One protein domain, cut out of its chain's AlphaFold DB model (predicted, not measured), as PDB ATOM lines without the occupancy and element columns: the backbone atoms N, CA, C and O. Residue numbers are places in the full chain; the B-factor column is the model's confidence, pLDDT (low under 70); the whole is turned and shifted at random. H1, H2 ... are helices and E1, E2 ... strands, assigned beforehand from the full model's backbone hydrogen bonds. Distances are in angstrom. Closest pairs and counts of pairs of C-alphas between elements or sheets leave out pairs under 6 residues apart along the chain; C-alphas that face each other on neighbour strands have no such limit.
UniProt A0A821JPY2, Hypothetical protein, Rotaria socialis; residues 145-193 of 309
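Overview. This is residues 145 to 193 of the 309 residues of the protein "Hypothetical protein" of Rotaria socialis (UniProt A0A821JPY2). Little regular structure is present: two short antiparallel strands, E1 and E2, lie side by side with a small helix, H1, near E2, and one long stretch with no named element, residues 145 to 156, comes before E1. Residues 185 to 193 lead away from the strand pair. The printed part has 49 residues, with E1, H1 and E2 in that order; the class is mixed, with 13 residues in named elements. It is compact, with a radius of gyration of the C-alphas of 10.7 A and spans of 29 by 23 by 16 A.

Along the chain. E1 is residues 157 to 159, from C-alpha 157 at (231.891, 262.820, 207.214). H1, residues 164 to 170, is 10.2 A long. E2, residues 182 to 184, ends at C-alpha 184, (235.317, 262.010, 204.607).

Arrangement. E1 and E2 are antiparallel at 141 degrees; N 158 and O 183 are 2.8 A apart, within hydrogen-bond range. The closest C-alphas of H1 and E2, Phe 167 and Leu 183, are 7.3 A apart. In H1 every O i to N i+4 pair is within hydrogen-bond range.

Size, cuts and confidence. The C-alphas farthest apart, Ile 161 and Asp 190, are 29.2 A apart. The printed part has no cut. The link from H1 to E2 is long. No printed residue is under pLDDT 70.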
ATOM      1  N   HIS A 145     220.444 250.974 204.377       83.19
ATOM      2  CA  HIS A 145     221.828 251.110 204.834       83.19
ATOM      3  C   HIS A 145     222.545 249.752 204.781       83.19
ATOM      4  O   HIS A 145     221.964 248.757 205.232       83.19
ATOM      5  N   PRO A 146     223.774 249.680 204.239       84.00
ATOM      6  CA  PRO A 146     224.471 248.415 204.170       84.00
ATOM      7  C   PRO A 146     224.740 247.911 205.597       84.00
ATOM      8  O   PRO A 146     224.934 248.711 206.517       84.00
ATOM      9  N   PRO A 147     224.711 246.592 205.827       76.69
ATOM     10  CA  PRO A 147     224.932 246.055 207.159       76.69
ATOM     11  C   PRO A 147     226.355 246.369 207.628       76.69
ATOM     12  O   PRO A 147     227.292 246.416 206.829       76.69
ATOM     13  N   PHE A 148     226.534 246.522 208.940       73.62
ATOM     14  CA  PHE A 148     227.866 246.612 209.539       73.62
ATOM     15  C   PHE A 148     228.747 245.448 209.037       73.62
ATOM     16  O   PHE A 148     228.273 244.306 209.025       73.62
ATOM     17  N   PRO A 149     230.007 245.684 208.621       77.06
ATOM     18  CA  PRO A 149     230.825 246.890 208.816       77.06
ATOM     19  C   PRO A 149     230.879 247.859 207.615       77.06
ATOM     20  O   PRO A 149     231.849 248.605 207.474       77.06
ATOM     21  N   TRP A 150     229.895 247.835 206.715       86.31
ATOM     22  CA  TRP A 150     229.928 248.617 205.476       86.31
ATOM     23  C   TRP A 150     229.384 250.038 205.646       86.31
ATOM     24  O   TRP A 150     228.497 250.292 206.453       86.31
ATOM     25  N   LEU A 151     229.900 250.956 204.830       91.12
ATOM     26  CA  LEU A 151     229.466 252.351 204.752       91.12
ATOM     27  C   LEU A 151     229.165 252.714 203.298       91.12
ATOM     28  O   LEU A 151     229.785 252.188 202.372       91.12
ATOM     29  N   PHE A 152     228.248 253.657 203.085       93.25
ATOM     30  CA  PHE A 152     228.030 254.219 201.755       93.25
ATOM     31  C   PHE A 152     229.183 255.132 201.330       93.25
ATOM     32  O   PHE A 152     229.677 255.937 202.112       93.25
ATOM     33  N   CYS A 153     229.543 255.067 200.048       94.06
ATOM     34  CA  CYS A 153     230.446 256.019 199.402       94.06
ATOM     35  C   CYS A 153     229.655 257.226 198.865       94.06
ATOM     36  O   CYS A 153     229.468 257.371 197.656       94.06
ATOM     37  N   ASN A 154     229.159 258.079 199.763       93.19
ATOM     38  CA  ASN A 154     228.326 259.250 199.450       93.19
ATOM     39  C   ASN A 154     228.934 260.594 199.904       93.19
ATOM     40  O   ASN A 154     228.222 261.596 199.968       93.19
ATOM     41  N   GLY A 155     230.222 260.624 200.257       93.88
ATOM     42  CA  GLY A 155     230.905 261.833 200.724       93.88
ATOM     43  C   GLY A 155     230.648 262.217 202.183       93.88
ATOM     44  O   GLY A 155     231.115 263.270 202.612       93.88
ATOM     45  N   THR A 156     229.917 261.404 202.950       94.31
ATOM     46  CA  THR A 156     229.622 261.692 204.359       94.31
ATOM     47  C   THR A 156     230.890 261.776 205.216       94.31
ATOM     48  O   THR A 156     231.846 261.015 205.063       94.31
ATOM     49  N   THR A 157     230.872 262.700 206.172       96.81
ATOM     50  CA  THR A 157     231.891 262.820 207.214       96.81
ATOM     51  C   THR A 157     231.615 261.827 208.346       96.81
ATOM     52  O   THR A 157     230.520 261.806 208.905       96.81
ATOM     53  N   ILE A 158     232.611 261.012 208.695       94.50
ATOM     54  CA  ILE A 158     232.534 259.954 209.716       94.50
ATOM     55  C   ILE A 158     233.613 260.137 210.794       94.50
ATOM     56  O   ILE A 158     234.594 260.853 210.594       94.50
ATOM     57  N   SER A 159     233.453 259.476 211.943       93.12
ATOM     58  CA  SER A 159     234.383 259.569 213.079       93.12
ATOM     59  C   SER A 159     235.690 258.803 212.833       93.12
ATOM     60  O   SER A 159     235.684 257.588 212.643       93.12
ATOM     61  N   ARG A 160     236.841 259.480 212.938       91.94
ATOM     62  CA  ARG A 160     238.171 258.835 212.946       91.94
ATOM     63  C   ARG A 160     238.364 257.942 214.163       91.94
ATOM     64  O   ARG A 160     239.116 256.980 214.085       91.94
ATOM     65  N   ILE A 161     237.713 258.267 215.283       91.25
ATOM     66  CA  ILE A 161     237.835 257.507 216.534       91.25
ATOM     67  C   ILE A 161     237.133 256.155 216.404       91.25
ATOM     68  O   ILE A 161     237.641 255.159 216.911       91.25
ATOM     69  N   GLU A 162     235.999 256.120 215.706       88.62
ATOM     70  CA  GLU A 162     235.240 254.894 215.447       88.62
ATOM     71  C   GLU A 162     235.872 254.078 214.307       88.62
ATOM     72  O   GLU A 162     236.074 252.872 214.435       88.62
ATOM     73  N   TYR A 163     236.293 254.745 213.227       89.69
ATOM     74  CA  TYR A 163     236.824 254.112 212.015       89.69
ATOM     75  C   TYR A 163     238.353 254.249 211.887       89.69
ATOM     76  O   TYR A 163     238.881 254.512 210.805       89.69
ATOM     77  N   GLN A 164     239.091 254.027 212.983       88.56
ATOM     78  CA  GLN A 164     240.558 254.202 213.034       88.56
ATOM     79  C   GLN A 164     241.292 253.374 211.976       88.56
ATOM     80  O   GLN A 164     242.178 253.876 211.290       88.56
ATOM     81  N   ARG A 165     240.897 252.105 211.814       86.12
ATOM     82  CA  ARG A 165     241.518 251.204 210.834       86.12
ATOM     83  C   ARG A 165     241.269 251.654 209.397       86.12
ATOM     84  O   ARG A 165     242.157 251.512 208.568       86.12
ATOM     85  N   LEU A 166     240.084 252.194 209.111       88.56
ATOM     86  CA  LEU A 166     239.771 252.731 207.789       88.56
ATOM     87  C   LEU A 166     240.644 253.954 207.501       88.56
ATOM     88  O   LEU A 166     241.270 254.007 206.448       88.56
ATOM     89  N   PHE A 167     240.765 254.876 208.463       90.88
ATOM     90  CA  PHE A 167     241.628 256.052 208.336       90.88
ATOM     91  C   PHE A 167     243.102 255.684 208.108       90.88
ATOM     92  O   PHE A 167     243.747 256.290 207.258       90.88
ATOM     93  N   SER A 168     243.620 254.657 208.795       90.31
ATOM     94  CA  SER A 168     244.983 254.152 208.564       90.31
ATOM     95  C   SER A 168     245.231 253.665 207.135       90.31
ATOM     96  O   SER A 168     246.372 253.703 206.687       90.31
ATOM     97  N   VAL A 169     244.193 253.198 206.433       90.75
ATOM     98  CA  VAL A 169     244.307 252.691 205.060       90.75
ATOM     99  C   VAL A 169     244.082 253.799 204.036       90.75
ATOM    100  O   VAL A 169     244.900 253.966 203.135       90.75
ATOM    101  N   ILE A 170     242.980 254.548 204.147       90.81
ATOM    102  CA  ILE A 170     242.582 255.495 203.095       90.81
ATOM    103  C   ILE A 170     243.130 256.906 203.310       90.81
ATOM    104  O   ILE A 170     243.284 257.626 202.335       90.81
ATOM    105  N   GLY A 171     243.439 257.316 204.545       91.81
ATOM    106  CA  GLY A 171     243.902 258.671 204.856       91.81
ATOM    107  C   GLY A 171     242.850 259.761 204.601       91.81
ATOM    108  O   GLY A 171     241.688 259.622 204.978       91.81
ATOM    109  N   GLU A 172     243.271 260.866 203.972       93.38
ATOM    110  CA  GLU A 172     242.447 262.065 203.714       93.38
ATOM    111  C   GLU A 172     242.223 262.451 202.223       93.38
ATOM    112  O   GLU A 172     241.845 263.598 201.968       93.38
ATOM    113  N   PRO A 173     242.393 261.579 201.202       90.44
ATOM    114  CA  PRO A 173     242.252 261.973 199.796       90.44
ATOM    115  C   PRO A 173     240.821 262.395 199.429       90.44
ATOM    116  O   PRO A 173     240.615 263.119 198.459       90.44
ATOM    117  N   PHE A 174     239.827 261.981 200.219       91.81
ATOM    118  CA  PHE A 174     238.418 262.344 200.037       91.81
ATOM    119  C   PHE A 174     237.979 263.538 200.900       91.81
ATOM    120  O   PHE A 174     236.815 263.938 200.859       91.81
ATOM    121  N   GLY A 175     238.916 264.132 201.643       91.19
ATOM    122  CA  GLY A 175     238.696 265.260 202.537       91.19
ATOM    123  C   GLY A 175     239.060 264.926 203.980       91.19
ATOM    124  O   GLY A 175     238.705 263.874 204.510       91.19
ATOM    125  N   ALA A 176     239.727 265.870 204.640       91.12
ATOM    126  CA  ALA A 176     240.165 265.734 206.024       91.12
ATOM    127  C   ALA A 176     239.024 265.861 207.055       91.12
ATOM    128  O   ALA A 176     239.300 265.832 208.249       91.12
ATOM    129  N   GLY A 177     237.765 266.036 206.636       91.00
ATOM    130  CA  GLY A 177     236.674 266.396 207.542       91.00
ATOM    131  C   GLY A 177     236.990 267.700 208.285       91.00
ATOM    132  O   GLY A 177     237.272 268.725 207.667       91.00
ATOM    133  N   ASP A 178     236.994 267.640 209.612       91.38
ATOM    134  CA  ASP A 178     237.390 268.711 210.537       91.38
ATOM    135  C   ASP A 178     238.909 268.787 210.804       91.38
ATOM    136  O   ASP A 178     239.366 269.625 211.585       91.38
ATOM    137  N   GLY A 179     239.694 267.892 210.198       89.44
ATOM    138  CA  GLY A 179     241.147 267.807 210.352       89.44
ATOM    139  C   GLY A 179     241.619 267.255 211.700       89.44
ATOM    140  O   GLY A 179     242.817 267.293 211.981       89.44
ATOM    141  N   LYS A 180     240.711 266.762 212.554       90.88
ATOM    142  CA  LYS A 180     241.053 266.258 213.894       90.88
ATOM    143  C   LYS A 180     240.429 264.905 214.178       90.88
ATOM    144  O   LYS A 180     241.147 263.922 214.340       90.88
ATOM    145  N   ILE A 181     239.103 264.858 214.267       94.12
ATOM    146  CA  ILE A 181     238.369 263.679 214.742       94.12
ATOM    147  C   ILE A 181     237.445 263.091 213.682       94.12
ATOM    148  O   ILE A 181     236.817 262.066 213.939       94.12
ATOM    149  N   THR A 182     237.387 263.675 212.488       95.12
ATOM    150  CA  THR A 182     236.524 263.206 211.402       95.12
ATOM    151  C   THR A 182     237.259 263.052 210.077       95.12
ATOM    152  O   THR A 182     238.238 263.745 209.822       95.12
ATOM    153  N   LEU A 183     236.824 262.118 209.236       95.38
ATOM    154  CA  LEU A 183     237.316 261.930 207.867       95.38
ATOM    155  C   LEU A 183     236.129 261.870 206.903       95.38
ATOM    156  O   LEU A 183     235.025 261.513 207.316       95.38
ATOM    157  N   ASN A 184     236.349 262.173 205.628       95.94
ATOM    158  CA  ASN A 184     235.317 262.010 204.607       95.94
ATOM    159  C   ASN A 184     235.483 260.669 203.882       95.94
ATOM    160  O   ASN A 184     236.601 260.268 203.554       95.94
ATOM    161  N   VAL A 185     234.367 259.992 203.604       94.88
ATOM    162  CA  VAL A 185     234.342 258.816 202.715       94.88
ATOM    163  C   VAL A 185     234.306 259.250 201.238       94.88
ATOM    164  O   VAL A 185     233.983 260.407 200.952       94.88
ATOM    165  N   PRO A 186     234.618 258.363 200.271       93.75
ATOM    166  CA  PRO A 186     234.450 258.670 198.850       93.75
ATOM    167  C   PRO A 186     233.009 259.080 198.522       93.75
ATOM    168  O   PRO A 186     232.077 258.657 199.197       93.75
ATOM    169  N   ASP A 187     232.812 259.860 197.459       93.00
ATOM    170  CA  ASP A 187     231.484 260.162 196.910       93.00
ATOM    171  C   ASP A 187     231.401 259.632 195.477       93.00
ATOM    172  O   ASP A 187     231.991 260.224 194.567       93.00
ATOM    173  N   PHE A 188     230.714 258.501 195.298       91.69
ATOM    174  CA  PHE A 188     230.515 257.835 194.005       91.69
ATOM    175  C   PHE A 188     229.091 257.961 193.464       91.69
ATOM    176  O   PHE A 188     228.739 257.297 192.489       91.69
ATOM    177  N   ARG A 189     228.259 258.822 194.056       90.50
ATOM    178  CA  ARG A 189     226.943 259.115 193.478       90.50
ATOM    179  C   ARG A 189     227.145 259.740 192.098       90.50
ATOM    180  O   ARG A 189     227.902 260.702 191.968       90.50
ATOM    181  N   ASP A 190     226.525 259.133 191.087       89.12
ATOM    182  CA  ASP A 190     226.626 259.514 189.671       89.12
ATOM    183  C   ASP A 190     228.065 259.556 189.121       89.12
ATOM    184  O   ASP A 190     228.380 260.314 188.201       89.12
ATOM    185  N   ARG A 191     228.976 258.758 189.697       88.50
ATOM    186  CA  ARG A 191     230.397 258.737 189.321       88.50
ATOM    187  C   ARG A 191     230.922 257.315 189.217       88.50
ATOM    188  O   ARG A 191     230.551 256.440 189.990       88.50
ATOM    189  N   PHE A 192     231.853 257.117 188.291       87.19
ATOM    190  CA  PHE A 192     232.561 255.855 188.128       87.19
ATOM    191  C   PHE A 192     234.014 255.997 188.612       87.19
ATOM    192  O   PHE A 192     234.658 256.996 188.272       87.19
ATOM    193  N   PRO A 193     234.546 255.052 189.410       86.81
ATOM    194  CA  PRO A 193     235.941 255.087 189.831       86.81
ATOM    195  C   PRO A 193     236.871 254.802 188.645       86.81
ATOM    196  O   PRO A 193     236.624 253.898 187.849       86.81
TER     197      PRO A 193